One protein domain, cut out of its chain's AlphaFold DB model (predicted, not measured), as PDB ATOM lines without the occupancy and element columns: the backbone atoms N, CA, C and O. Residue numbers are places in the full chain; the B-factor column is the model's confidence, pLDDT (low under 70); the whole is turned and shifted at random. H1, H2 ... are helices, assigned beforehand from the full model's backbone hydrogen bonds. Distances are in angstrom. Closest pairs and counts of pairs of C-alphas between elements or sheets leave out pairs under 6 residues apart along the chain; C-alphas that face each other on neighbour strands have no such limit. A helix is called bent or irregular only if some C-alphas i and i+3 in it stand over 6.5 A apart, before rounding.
ATOM      1  N   HIS A 559     190.716 152.077 205.037       94.94
ATOM      2  CA  HIS A 559     189.822 151.932 203.888       94.94
ATOM      3  C   HIS A 559     188.589 151.050 204.157       94.94
ATOM      4  O   HIS A 559     187.541 151.294 203.571       94.94
ATOM      5  N   LEU A 560     188.659 150.071 205.068       94.81
ATOM      6  CA  LEU A 560     187.485 149.277 205.466       94.81
ATOM      7  C   LEU A 560     186.381 150.146 206.118       94.81
ATOM      8  O   LEU A 560     185.268 150.152 205.590       94.81
ATOM      9  N   PRO A 561     186.647 150.907 207.200       95.25
ATOM     10  CA  PRO A 561     185.637 151.784 207.792       95.25
ATOM     11  C   PRO A 561     185.204 152.927 206.860       95.25
ATOM     12  O   PRO A 561     184.020 153.261 206.834       95.25
ATOM     13  N   LEU A 562     186.109 153.475 206.035       96.75
ATOM     14  CA  LEU A 562     185.740 154.468 205.019       96.75
ATOM     15  C   LEU A 562     184.750 153.893 203.992       96.75
ATOM     16  O   LEU A 562     183.745 154.532 203.690       96.75
ATOM     17  N   ALA A 563     184.979 152.668 203.508       96.00
ATOM     18  CA  ALA A 563     184.066 151.998 202.584       96.00
ATOM     19  C   ALA A 563     182.701 151.697 203.227       96.00
ATOM     20  O   ALA A 563     181.665 151.933 202.609       96.00
ATOM     21  N   GLN A 564     182.692 151.209 204.473       95.75
ATOM     22  CA  GLN A 564     181.462 150.913 205.217       95.75
ATOM     23  C   GLN A 564     180.616 152.171 205.437       95.75
ATOM     24  O   GLN A 564     179.422 152.166 205.143       95.75
ATOM     25  N   GLY A 565     181.222 153.259 205.922       95.06
ATOM     26  CA  GLY A 565     180.496 154.508 206.146       95.06
ATOM     27  C   GLY A 565     180.048 155.169 204.842       95.06
ATOM     28  O   GLY A 565     178.918 155.647 204.776       95.06
ATOM     29  N   ALA A 566     180.857 155.116 203.777       94.50
ATOM     30  CA  ALA A 566     180.446 155.585 202.455       94.50
ATOM     31  C   ALA A 566     179.211 154.824 201.945       94.50
ATOM     32  O   ALA A 566     178.245 155.454 201.521       94.50
ATOM     33  N   LEU A 567     179.176 153.491 202.056       91.56
ATOM     34  CA  LEU A 567     178.011 152.722 201.611       91.56
ATOM     35  C   LEU A 567     176.752 153.046 202.436       91.56
ATOM     36  O   LEU A 567     175.664 153.140 201.882       91.56
ATOM     37  N   LEU A 568     176.884 153.299 203.741       92.38
ATOM     38  CA  LEU A 568     175.763 153.742 204.581       92.38
ATOM     39  C   LEU A 568     175.255 155.151 204.209       92.38
ATOM     40  O   LEU A 568     174.055 155.416 204.288       92.38
ATOM     41  N   LEU A 569     176.133 156.053 203.762       90.31
ATOM     42  CA  LEU A 569     175.773 157.423 203.371       90.31
ATOM     43  C   LEU A 569     175.077 157.532 202.007       90.31
ATOM     44  O   LEU A 569     174.485 158.574 201.720       90.31
ATOM     45  N   MET A 570     175.082 156.475 201.184       80.69
ATOM     46  CA  MET A 570     174.454 156.505 199.853       80.69
ATOM     47  C   MET A 570     172.950 156.827 199.910       80.69
ATOM     48  O   MET A 570     172.426 157.449 198.994       80.69
ATOM     49  N   ASN A 571     172.273 156.488 201.014       69.75
ATOM     50  CA  ASN A 571     170.834 156.695 201.214       69.75
ATOM     51  C   ASN A 571     170.458 158.160 201.532       69.75
ATOM     52  O   ASN A 571     169.348 158.436 202.003       69.75
ATOM     53  N   TRP A 572     171.375 159.113 201.356       76.88
ATOM     54  CA  TRP A 572     171.083 160.532 201.521       76.88
ATOM     55  C   TRP A 572     170.362 161.106 200.300       76.88
ATOM     56  O   TRP A 572     170.887 161.097 199.187       76.88
ATOM     57  N   VAL A 573     169.182 161.675 200.543       64.19
ATOM     58  CA  VAL A 573     168.413 162.434 199.557       64.19
ATOM     59  C   VAL A 573     168.199 163.838 200.127       64.19
ATOM     60  O   VAL A 573     167.588 163.956 201.189       64.19
ATOM     61  N   PRO A 574     168.733 164.894 199.490       60.22
ATOM     62  CA  PRO A 574     168.555 166.259 199.965       60.22
ATOM     63  C   PRO A 574     167.097 166.722 199.810       60.22
ATOM     64  O   PRO A 574     166.430 166.381 198.838       60.22
ATOM     65  N   ASN A 575     166.635 167.552 200.751       50.44
ATOM     66  CA  ASN A 575     165.251 168.057 200.843       50.44
ATOM     67  C   ASN A 575     164.811 168.907 199.638       50.44
ATOM     68  O   ASN A 575     163.624 169.147 199.445       50.44
ATOM     69  N   VAL A 576     165.771 169.387 198.850       46.91
ATOM     70  CA  VAL A 576     165.539 170.089 197.590       46.91
ATOM     71  C   VAL A 576     166.296 169.310 196.519       46.91
ATOM     72  O   VAL A 576     167.489 169.060 196.723       46.91
ATOM     73  N   PRO A 577     165.662 168.920 195.399       42.97
ATOM     74  CA  PRO A 577     166.365 168.360 194.255       42.97
ATOM     75  C   PRO A 577     167.432 169.360 193.802       42.97
ATOM     76  O   PRO A 577     167.144 170.390 193.196       42.97
ATOM     77  N   VAL A 578     168.685 169.113 194.178       37.81
ATOM     78  CA  VAL A 578     169.784 170.015 193.847       37.81
ATOM     79  C   VAL A 578     170.101 169.798 192.370       37.81
ATOM     80  O   VAL A 578     170.618 168.753 191.986       37.81
ATOM     81  N   HIS A 579     169.794 170.789 191.534       40.06
ATOM     82  CA  HIS A 579     170.047 170.758 190.085       40.06
ATOM     83  C   HIS A 579     171.550 170.793 189.711       40.06
ATOM     84  O   HIS A 579     171.901 170.798 188.534       40.06
ATOM     85  N   THR A 580     172.455 170.797 190.696       35.12
ATOM     86  CA  THR A 580     173.915 170.859 190.528       35.12
ATOM     87  C   THR A 580     174.617 169.688 191.238       35.12
ATOM     88  O   THR A 580     174.605 169.665 192.458       35.12
ATOM     89  N   SER A 581     175.245 168.785 190.460       39.75
ATOM     90  CA  SER A 581     176.390 167.873 190.750       39.75
ATOM     91  C   SER A 581     176.510 167.129 192.105       39.75
ATOM     92  O   SER A 581     176.338 167.709 193.169       39.75
ATOM     93  N   PRO A 582     177.132 165.935 192.105       50.91
ATOM     94  CA  PRO A 582     176.628 164.657 191.619       50.91
ATOM     95  C   PRO A 582     175.567 164.100 192.582       50.91
ATOM     96  O   PRO A 582     175.529 164.462 193.757       50.91
ATOM     97  N   ASN A 583     174.725 163.178 192.108       61.78
ATOM     98  CA  ASN A 583     173.758 162.508 192.979       61.78
ATOM     99  C   ASN A 583     174.499 161.878 194.185       61.78
ATOM    100  O   ASN A 583     175.365 161.027 193.945       61.78
ATOM    101  N   PRO A 584     174.187 162.265 195.445       69.81
ATOM    102  CA  PRO A 584     174.881 161.764 196.632       69.81
ATOM    103  C   PRO A 584     174.966 160.239 196.672       69.81
ATOM    104  O   PRO A 584     176.016 159.707 197.025       69.81
ATOM    105  N   TRP A 585     173.925 159.550 196.196       73.75
ATOM    106  CA  TRP A 585     173.912 158.102 196.009       73.75
ATOM    107  C   TRP A 585     175.118 157.608 195.205       73.75
ATOM    108  O   TRP A 585     175.903 156.798 195.690       73.75
ATOM    109  N   LYS A 586     175.303 158.126 193.980       74.62
ATOM    110  CA  LYS A 586     176.382 157.696 193.074       74.62
ATOM    111  C   LYS A 586     177.757 158.054 193.617       74.62
ATOM    112  O   LYS A 586     178.680 157.256 193.480       74.62
ATOM    113  N   THR A 587     177.890 159.233 194.221       83.25
ATOM    114  CA  THR A 587     179.156 159.689 194.802       83.25
ATOM    115  C   THR A 587     179.602 158.759 195.918       83.25
ATOM    116  O   THR A 587     180.708 158.228 195.868       83.25
ATOM    117  N   TRP A 588     178.734 158.517 196.899       88.06
ATOM    118  CA  TRP A 588     179.052 157.666 198.039       88.06
ATOM    119  C   TRP A 588     179.249 156.205 197.638       88.06
ATOM    120  O   TRP A 588     180.185 155.569 198.112       88.06
ATOM    121  N   GLN A 589     178.454 155.703 196.691       85.44
ATOM    122  CA  GLN A 589     178.640 154.370 196.123       85.44
ATOM    123  C   GLN A 589     179.994 154.239 195.400       85.44
ATOM    124  O   GLN A 589     180.732 153.283 195.629       85.44
ATOM    125  N   GLY A 590     180.376 155.233 194.591       86.69
ATOM    126  CA  GLY A 590     181.681 155.269 193.922       86.69
ATOM    127  C   GLY A 590     182.859 155.349 194.903       86.69
ATOM    128  O   GLY A 590     183.879 154.684 194.709       86.69
ATOM    129  N   LEU A 591     182.718 156.119 195.988       90.62
ATOM    130  CA  LEU A 591     183.708 156.183 197.070       90.62
ATOM    131  C   LEU A 591     183.829 154.844 197.811       90.62
ATOM    132  O   LEU A 591     184.945 154.394 198.072       90.62
ATOM    133  N   ALA A 592     182.706 154.172 198.084       92.56
ATOM    134  CA  ALA A 592     182.695 152.848 198.695       92.56
ATOM    135  C   ALA A 592     183.440 151.819 197.829       92.56
ATOM    136  O   ALA A 592     184.281 151.086 198.352       92.56
ATOM    137  N   PHE A 593     183.218 151.812 196.506       89.56
ATOM    138  CA  PHE A 593     183.961 150.938 195.590       89.56
ATOM    139  C   PHE A 593     185.460 151.217 195.603       89.56
ATOM    140  O   PHE A 593     186.246 150.281 195.710       89.56
ATOM    141  N   ARG A 594     185.868 152.489 195.545       90.00
ATOM    142  CA  ARG A 594     187.288 152.865 195.554       90.00
ATOM    143  C   ARG A 594     187.994 152.385 196.822       90.00
ATOM    144  O   ARG A 594     189.078 151.815 196.752       90.00
ATOM    145  N   HIS A 595     187.377 152.580 197.983       95.25
ATOM    146  CA  HIS A 595     187.945 152.107 199.241       95.25
ATOM    147  C   HIS A 595     187.943 150.576 199.353       95.25
ATOM    148  O   HIS A 595     188.921 150.004 199.839       95.25
ATOM    149  N   ALA A 596     186.897 149.904 198.864       91.25
ATOM    150  CA  ALA A 596     186.850 148.446 198.794       91.25
ATOM    151  C   ALA A 596     187.943 147.878 197.866       91.25
ATOM    152  O   ALA A 596     188.552 146.852 198.178       91.25
ATOM    153  N   ASP A 597     188.240 148.557 196.757       88.38
ATOM    154  CA  ASP A 597     189.304 148.161 195.838       88.38
ATOM    155  C   ASP A 597     190.703 148.351 196.444       88.38
ATOM    156  O   ASP A 597     191.537 147.448 196.366       88.38
ATOM    157  N   ASN A 598     190.929 149.445 197.181       91.75
ATOM    158  CA  ASN A 598     192.199 149.692 197.875       91.75
ATOM    159  C   ASN A 598     192.556 148.613 198.917       91.75
ATOM    160  O   ASN A 598     193.732 148.419 199.219       91.75
ATOM    161  N   ILE A 599     191.570 147.890 199.461       92.00
ATOM    162  CA  ILE A 599     191.798 146.726 200.343       92.00
ATOM    163  C   ILE A 599     191.692 145.386 199.609       92.00
ATOM    164  O   ILE A 599     191.697 144.326 200.239       92.00
ATOM    165  N   SER A 600     191.601 145.422 198.277       87.12
ATOM    166  CA  SER A 600     191.435 144.264 197.400       87.12
ATOM    167  C   SER A 600     190.243 143.386 197.785       87.12
ATOM    168  O   SER A 600     190.329 142.158 197.714       87.12
ATOM    169  N   ALA A 601     189.125 143.996 198.198       85.38
ATOM    170  CA  ALA A 601     187.948 143.280 198.692       85.38
ATOM    171  C   ALA A 601     187.415 142.248 197.682       85.38
ATOM    172  O   ALA A 601     187.040 141.137 198.061       85.38
ATOM    173  N   HIS A 602     187.517 142.562 196.387       80.06
ATOM    174  CA  HIS A 602     187.183 141.665 195.284       80.06
ATOM    175  C   HIS A 602     187.928 140.318 195.344       80.06
ATOM    176  O   HIS A 602     187.382 139.288 194.964       80.06
ATOM    177  N   ARG A 603     189.162 140.255 195.860       79.56
ATOM    178  CA  ARG A 603     189.917 138.987 195.948       79.56
ATOM    179  C   ARG A 603     189.349 138.046 197.004       79.56
ATOM    180  O   ARG A 603     189.347 136.835 196.804       79.56
ATOM    181  N   TYR A 604     188.837 138.598 198.100       74.81
ATOM    182  CA  TYR A 604     188.282 137.831 199.217       74.81
ATOM    183  C   TYR A 604     186.955 137.155 198.860       74.81
ATOM    184  O   TYR A 604     186.659 136.066 199.352       74.81
ATOM    185  N   ALA A 605     186.192 137.745 197.941       70.19
ATOM    186  CA  ALA A 605     184.941 137.175 197.454       70.19
ATOM    187  C   ALA A 605     185.125 135.881 196.636       70.19
ATOM    188  O   ALA A 605     184.173 135.124 196.474       70.19
ATOM    189  N   LYS A 606     186.336 135.593 196.137       74.31
ATOM    190  CA  LYS A 606     186.648 134.353 195.396       74.31
ATOM    191  C   LYS A 606     186.965 133.162 196.302       74.31
ATOM    192  O   LYS A 606     187.076 132.038 195.829       74.31
ATOM    193  N   VAL A 607     187.157 133.400 197.598       74.50
ATOM    194  CA  VAL A 607     187.636 132.389 198.547       74.50
ATOM    195  C   VAL A 607     186.460 131.851 199.351       74.50
ATOM    196  O   VAL A 607     185.861 132.612 200.102       74.50
ATOM    197  N   ALA A 608     186.142 130.561 199.215       65.56
ATOM    198  CA  ALA A 608     185.010 129.942 199.912       65.56
ATOM    199  C   ALA A 608     185.221 129.824 201.427       65.56
ATOM    200  O   ALA A 608     184.322 130.154 202.192       65.56
ATOM    201  N   ASP A 609     186.425 129.424 201.848       67.38
ATOM    202  CA  ASP A 609     186.752 129.188 203.252       67.38
ATOM    203  C   ASP A 609     188.063 129.860 203.657       67.38
ATOM    204  O   ASP A 609     189.046 129.887 202.911       67.38
ATOM    205  N   VAL A 610     188.092 130.377 204.886       71.81
ATOM    206  CA  VAL A 610     189.321 130.893 205.492       71.81
ATOM    207  C   VAL A 610     190.205 129.713 205.904       71.81
ATOM    208  O   VAL A 610     189.708 128.815 206.588       71.81
ATOM    209  N   PRO A 611     191.514 129.710 205.581       74.62
ATOM    210  CA  PRO A 611     192.423 128.664 206.032       74.62
ATOM    211  C   PRO A 611     192.332 128.420 207.545       74.62
ATOM    212  O   PRO A 611     192.258 129.348 208.356       74.62
ATOM    213  N   ILE A 612     192.371 127.147 207.948       66.31
ATOM    214  CA  ILE A 612     192.215 126.737 209.354       66.31
ATOM    215  C   ILE A 612     193.262 127.421 210.255       66.31
ATOM    216  O   ILE A 612     192.936 127.812 211.380       66.31
ATOM    217  N   SER A 613     194.470 127.650 209.727       71.19
ATOM    218  CA  SER A 613     195.617 128.290 210.392       71.19
ATOM    219  C   SER A 613     195.493 129.805 210.618       71.19
ATOM    220  O   SER A 613     196.346 130.390 211.283       71.19
ATOM    221  N   THR A 614     194.458 130.464 210.091       80.62
ATOM    222  CA  THR A 614     194.276 131.918 210.204       80.62
ATOM    223  C   THR A 614     193.859 132.339 211.619       80.62
ATOM    224  O   THR A 614     193.016 131.693 212.255       80.62
ATOM    225  N   SER A 615     194.421 133.451 212.109       83.81
ATOM    226  CA  SER A 615     194.125 133.957 213.455       83.81
ATOM    227  C   SER A 615     192.660 134.416 213.593       83.81
ATOM    228  O   SER A 615     192.030 134.788 212.597       83.81
ATOM    229  N   PRO A 616     192.086 134.448 214.813       80.56
ATOM    230  CA  PRO A 616     190.714 134.922 215.023       80.56
ATOM    231  C   PRO A 616     190.459 136.351 214.513       80.56
ATOM    232  O   PRO A 616     189.400 136.622 213.950       80.56
ATOM    233  N   SER A 617     191.437 137.256 214.650       79.38
ATOM    234  CA  SER A 617     191.338 138.639 214.160       79.38
ATOM    235  C   SER A 617     191.356 138.722 212.633       79.38
ATOM    236  O   SER A 617     190.581 139.475 212.048       79.38
ATOM    237  N   GLN A 618     192.176 137.904 211.974       81.25
ATOM    238  CA  GLN A 618     192.214 137.811 210.515       81.25
ATOM    239  C   GLN A 618     190.938 137.173 209.951       81.25
ATOM    240  O   GLN A 618     190.422 137.648 208.943       81.25
ATOM    241  N   LYS A 619     190.381 136.153 210.623       82.81
ATOM    242  CA  LYS A 619     189.077 135.556 210.273       82.81
ATOM    243  C   LYS A 619     187.955 136.592 210.323       82.81
ATOM    244  O   LYS A 619     187.130 136.640 209.418       82.81
ATOM    245  N   ARG A 620     187.946 137.450 211.348       83.62
ATOM    246  CA  ARG A 620     186.986 138.558 211.450       83.62
ATOM    247  C   ARG A 620     187.161 139.571 210.324       83.62
ATOM    248  O   ARG A 620     186.189 139.875 209.642       83.62
ATOM    249  N   TYR A 621     188.387 140.045 210.099       86.56
ATOM    250  CA  TYR A 621     188.685 140.986 209.018       86.56
ATOM    251  C   TYR A 621     188.238 140.435 207.656       86.56
ATOM    252  O   TYR A 621     187.556 141.121 206.902       86.56
ATOM    253  N   PHE A 622     188.536 139.163 207.384       85.00
ATOM    254  CA  PHE A 622     188.117 138.464 206.171       85.00
ATOM    255  C   PHE A 622     186.593 138.484 205.977       85.00
ATOM    256  O   PHE A 622     186.124 138.849 204.899       85.00
ATOM    257  N   ARG A 623     185.814 138.152 207.019       85.56
ATOM    258  CA  ARG A 623     184.341 138.211 206.965       85.56
ATOM    259  C   ARG A 623     183.842 139.627 206.689       85.56
ATOM    260  O   ARG A 623     182.984 139.811 205.831       85.56
ATOM    261  N   SER A 624     184.396 140.632 207.367       88.88
ATOM    262  CA  SER A 624     184.004 142.035 207.174       88.88
ATOM    263  C   SER A 624     184.273 142.526 205.749       88.88
ATOM    264  O   SER A 624     183.428 143.198 205.165       88.88
ATOM    265  N   VAL A 625     185.409 142.149 205.156       89.56
ATOM    266  CA  VAL A 625     185.754 142.513 203.774       89.56
ATOM    267  C   VAL A 625     184.867 141.787 202.756       89.56
ATOM    268  O   VAL A 625     184.427 142.406 201.785       89.56
ATOM    269  N   ARG A 626     184.539 140.508 202.986       87.44
ATOM    270  CA  ARG A 626     183.579 139.763 202.150       87.44
ATOM    271  C   ARG A 626     182.191 140.387 202.178       87.44
ATOM    272  O   ARG A 626     181.619 140.630 201.118       87.44
ATOM    273  N   ARG A 627     181.674 140.685 203.373       88.50
ATOM    274  CA  ARG A 627     180.383 141.362 203.554       88.50
ATOM    275  C   ARG A 627     180.364 142.712 202.859       88.50
ATOM    276  O   ARG A 627     179.421 142.984 202.127       88.50
ATOM    277  N   LEU A 628     181.417 143.518 203.024       91.00
ATOM    278  CA  LEU A 628     181.553 144.805 202.346       91.00
ATOM    279  C   LEU A 628     181.444 144.650 200.826       91.00
ATOM    280  O   LEU A 628     180.632 145.328 200.205       91.00
ATOM    281  N   TRP A 629     182.237 143.757 200.230       88.44
ATOM    282  CA  TRP A 629     182.246 143.574 198.779       88.44
ATOM    283  C   TRP A 629     180.883 143.133 198.241       88.44
ATOM    284  O   TRP A 629     180.399 143.672 197.248       88.44
ATOM    285  N   TRP A 630     180.231 142.195 198.924       84.06
ATOM    286  CA  TRP A 630     178.906 141.733 198.528       84.06
ATOM    287  C   TRP A 630     177.813 142.779 198.750       84.06
ATOM    288  O   TRP A 630     176.955 142.913 197.886       84.06
ATOM    289  N   CYS A 631     177.875 143.588 199.811       86.69
ATOM    290  CA  CYS A 631     176.978 144.737 199.969       86.69
ATOM    291  C   CYS A 631     177.173 145.748 198.827       86.69
ATOM    292  O   CYS A 631     176.198 146.236 198.266       86.69
ATOM    293  N   CYS A 632     178.420 146.017 198.429       85.94
ATOM    294  CA  CYS A 632     178.730 146.863 197.279       85.94
ATOM    295  C   CYS A 632     178.092 146.323 195.984       85.94
ATOM    296  O   CYS A 632     177.485 147.094 195.244       85.94
ATOM    297  N   ILE A 633     178.161 145.009 195.733       78.75
ATOM    298  CA  ILE A 633     177.518 144.368 194.573       78.75
ATOM    299  C   ILE A 633     175.994 144.446 194.661       78.75
ATOM    300  O   ILE A 633     175.362 144.876 193.702       78.75
ATOM    301  N   ILE A 634     175.400 144.044 195.788       75.50
ATOM    302  CA  ILE A 634     173.942 144.030 195.977       75.50
ATOM    303  C   ILE A 634     173.384 145.430 195.719       75.50
ATOM    304  O   ILE A 634     172.473 145.592 194.910       75.50
ATOM    305  N   MET A 635     173.997 146.466 196.293       78.25
ATOM    306  CA  MET A 635     173.559 147.841 196.067       78.25
ATOM    307  C   MET A 635     173.784 148.316 194.632       78.25
ATOM    308  O   MET A 635     172.955 149.057 194.107       78.25
ATOM    309  N   ASP A 636     174.856 147.881 193.966       75.69
ATOM    310  CA  ASP A 636     175.069 148.157 192.540       75.69
ATOM    311  C   ASP A 636     173.975 147.558 191.664       75.69
ATOM    312  O   ASP A 636     173.507 148.221 190.744       75.69
ATOM    313  N   ARG A 637     173.537 146.331 191.971       70.88
ATOM    314  CA  ARG A 637     172.522 145.597 191.200       70.88
ATOM    315  C   ARG A 637     171.090 145.997 191.537       70.88
ATOM    316  O   ARG A 637     170.238 145.934 190.658       70.88
ATOM    317  N   LEU A 638     170.826 146.453 192.760       65.69
ATOM    318  CA  LEU A 638     169.523 146.995 193.161       65.69
ATOM    319  C   LEU A 638     169.354 148.468 192.766       65.69
ATOM    320  O   LEU A 638     168.228 148.929 192.574       65.69
ATOM    321  N   SER A 639     170.446 149.219 192.586       62.69
ATOM    322  CA  SER A 639     170.368 150.631 192.193       62.69
ATOM    323  C   SER A 639     169.591 150.895 190.889       62.69
ATOM    324  O   SER A 639     168.751 151.791 190.903       62.69
ATOM    325  N   PRO A 640     169.714 150.117 189.793       55.75
ATOM    326  CA  PRO A 640     168.963 150.361 188.564       55.75
ATOM    327  C   PRO A 640     167.459 150.152 188.752       55.75
ATOM    328  O   PRO A 640     166.672 150.830 188.097       55.75
ATOM    329  N   LEU A 641     167.060 149.258 189.669       52.88
ATOM    330  CA  LEU A 641     165.657 149.020 190.015       52.88
ATOM    331  C   LEU A 641     165.038 150.202 190.766       52.88
ATOM    332  O   LEU A 641     163.865 150.504 190.568       52.88
ATOM    333  N   CYS A 642     165.820 150.860 191.623       51.59
ATOM    334  CA  CYS A 642     165.316 151.895 192.526       51.59
ATOM    335  C   CYS A 642     165.528 153.320 191.995       51.59
ATOM    336  O   CYS A 642     164.774 154.225 192.338       51.59
ATOM    337  N   THR A 643     166.563 153.543 191.182       52.53
ATOM    338  CA  THR A 643     167.008 154.888 190.776       52.53
ATOM    339  C   THR A 643     167.247 155.029 189.273       52.53
ATOM    340  O   THR A 643     167.598 156.116 188.812       52.53
ATOM    341  N   ARG A 644     167.069 153.948 188.494       51.66
ATOM    342  CA  ARG A 644     167.350 153.877 187.044       51.66
ATOM    343  C   ARG A 644     168.795 154.226 186.670       51.66
ATOM    344  O   ARG A 644     169.097 154.518 185.512       51.66
ATOM    345  N   PHE A 645     169.716 154.196 187.632       58.00
ATOM    346  CA  PHE A 645     171.136 154.363 187.355       58.00
ATOM    347  C   PHE A 645     171.718 153.104 186.735       58.00
ATOM    348  O   PHE A 645     171.350 151.991 187.094       58.00
ATOM    349  N   ARG A 646     172.650 153.284 185.794       57.41
ATOM    350  CA  ARG A 646     173.434 152.156 185.295       57.41
ATOM    351  C   ARG A 646     174.283 151.588 186.442       57.41
ATOM    352  O   ARG A 646     174.857 152.403 187.176       57.41
ATOM    353  N   PRO A 647     174.385 150.251 186.569       67.19
ATOM    354  CA  PRO A 647     175.355 149.628 187.463       67.19
ATOM    355  C   PRO A 647     176.756 150.174 187.174       67.19
ATOM    356  O   PRO A 647     177.118 150.357 186.009       67.19
ATOM    357  N   GLN A 648     177.538 150.452 188.212       71.31
ATOM    358  CA  GLN A 648     178.917 150.915 188.061       71.31
ATOM    359  C   GLN A 648     179.884 149.740 187.843       71.31
ATOM    360  O   GLN A 648     180.933 149.928 187.231       71.31
ATOM    361  N   LEU A 649     179.538 148.527 188.300       70.25
ATOM    362  CA  LEU A 649     180.322 147.313 188.066       70.25
ATOM    363  C   LEU A 649     179.921 146.665 186.732       70.25
ATOM    364  O   LEU A 649     178.874 146.007 186.629       70.25
ATOM    365  N   THR A 650     180.773 146.814 185.712       60.75
ATOM    366  CA  THR A 650     180.555 146.206 184.388       60.75
ATOM    367  C   THR A 650     180.890 144.705 184.392       60.75
ATOM    368  O   THR A 650     181.731 144.271 185.189       60.75
ATOM    369  N   PRO A 651     180.274 143.885 183.522       54.44
ATOM    370  CA  PRO A 651     180.561 142.446 183.433       54.44
ATOM    371  C   PRO A 651     182.040 142.117 183.171       54.44
ATOM    372  O   PRO A 651     182.566 141.145 183.705       54.44
ATOM    373  N   GLU A 652     182.746 142.959 182.415       49.53
ATOM    374  CA  GLU A 652     184.173 142.795 182.097       49.53
ATOM    375  C   GLU A 652     185.060 143.031 183.328       49.53
ATOM    376  O   GLU A 652     186.124 142.428 183.461       49.53
ATOM    377  N   SER A 653     184.604 143.882 184.253       52.12
ATOM    378  CA  SER A 653     185.267 144.139 185.535       52.12
ATOM    379  C   SER A 653     184.950 143.080 186.604       52.12
ATOM    380  O   SER A 653     185.618 143.025 187.641       52.12
ATOM    381  N   PHE A 654     183.945 142.221 186.373       60.66
ATOM    382  CA  PHE A 654     183.376 141.359 187.407       60.66
ATOM    383  C   PHE A 654     182.727 140.073 186.851       60.66
ATOM    384  O   PHE A 654     181.557 140.051 186.482       60.66
ATOM    385  N   ALA A 655     183.469 138.959 186.875       57.66
ATOM    386  CA  ALA A 655     182.953 137.639 186.498       57.66
ATOM    387  C   ALA A 655     182.189 136.969 187.659       57.66
ATOM    388  O   ALA A 655     182.810 136.282 188.480       57.66
ATOM    389  N   LEU A 656     180.859 137.152 187.722       59.34
ATOM    390  CA  LEU A 656     179.970 136.555 188.741       59.34
ATOM    391  C   LEU A 656     180.204 135.051 188.938       59.34
ATOM    392  O   LEU A 656     180.237 134.585 190.074       59.34
ATOM    393  N   ASP A 657     180.459 134.328 187.848       59.31
ATOM    394  CA  ASP A 657     180.671 132.875 187.835       59.31
ATOM    395  C   ASP A 657     181.892 132.409 188.653       59.31
ATOM    396  O   ASP A 657     182.015 131.230 188.978       59.31
ATOM    397  N   THR A 658     182.806 133.324 188.998       62.00
ATOM    398  CA  THR A 658     184.036 133.019 189.753       62.00
ATOM    399  C   THR A 658     183.968 133.377 191.238       62.00
ATOM    400  O   THR A 658     184.917 133.095 191.974       62.00
ATOM    401  N   TYR A 659     182.884 134.010 191.694       70.88
ATOM    402  CA  TYR A 659     182.736 134.466 193.075       70.88
ATOM    403  C   TYR A 659     181.916 133.497 193.920       70.88
ATOM    404  O   TYR A 659     180.981 132.859 193.447       70.88
ATOM    405  N   VAL A 660     182.255 133.423 195.207       71.81
ATOM    406  CA  VAL A 660     181.524 132.630 196.194       71.81
ATOM    407  C   VAL A 660     180.536 133.551 196.917       71.81
ATOM    408  O   VAL A 660     180.997 134.465 197.614       71.81
ATOM    409  N   PRO A 661     179.210 133.337 196.770       69.12
ATOM    410  CA  PRO A 661     178.177 134.126 197.444       69.12
ATOM    411  C   PRO A 661     178.382 134.230 198.957       69.12
ATOM    412  O   PRO A 661     179.049 133.380 199.556       69.12
TER     413      PRO A 661
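What this domain is: This is residues 559 to 661 of the 958 residues of the protein "Cutinase transcription factor 1 beta" of Fusarium culmorum (UniProt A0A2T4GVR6). A long helix, H4, runs along a helical hairpin made of H1 and H2, and the three form a small up-and-down bundle, each helix running against the one before it in the chain. The little helix H3 sits near the H2 end of this bundle, residues 575 to 582 of the loop between H1 and H2 stick out, and the unnamed tail, residues 644 to 661, folds back after H4. The printed part has 103 residues, with four named helices in the order H1, H2, H3, H4 and no named strand; the class is all helix. It is only just compact, close to loose, with a radius of gyration of the C-alphas of 15.2 A, and its outline is elongated, spanning 53 by 27 by 19 A.

How they stand to each other: H4, residues 616 to 643, is the hub, touching three other helices. H1, residues 559 to 569, touches residues 625 to 632 of H4 alone; the closest C-alphas, of Gln 564 and Leu 628, are 6.7 A apart. The two run the same way at a shallow tilt of 33 degrees, only just short of steep. H2, residues 584 to 598, also touches residues 625 to 632 of H4 alone, its closest C-alphas being those of Ala 596 and Trp 629, 6.7 A apart. These two run opposite ways at a shallow tilt of 33 degrees, again only just short of steep. H1 and H2 form a helical hairpin at a shallow tilt of 16 degrees, opposite ways, and the closest C-alphas, of Ala 563 and Ala 592, are 4.2 A apart. H3, residues 601 to 604, touches residues 622 to 629 of H4 alone, with the C-alphas of Ala 601 and Val 625 closest at 5.6 A. H2 and H3 are close but not clearly touching, the closest C-alphas, of Ala 596 and His 602, being 7.6 A apart, and H1 and H3 are apart. In H1 and H2 every O i to N i+4 pair is within hydrogen-bond range; in H4 it is 22 of 24, and H3 is too short for such a pair.

Where its parts are: H4 is 39.4 A long, from C-alpha 616 at (190.714, 134.922, 215.023) to C-alpha 643 at (167.008, 154.888, 190.776). It has a kink of 34 degrees near residue 637 and is only just irregular: C-alphas 637 and 640 are 6.50 A apart. H2 is 21.1 A long and H1 15.1 A, beginning at C-alpha 559 at (189.822, 151.932, 203.888). H3 measures 5.5 A.

The domain as a whole: The C-alphas farthest apart, of His 579 and Ser 613, are 53.6 A apart. The printed part has no cut. The links H1 to H2 and H3 to H4 are long, and H2 to H3 is tight. Mean pLDDT of the printed part is 74.4; 36 residues are under 70, among them 573 to 584, 638 to 647 and 650 to 658.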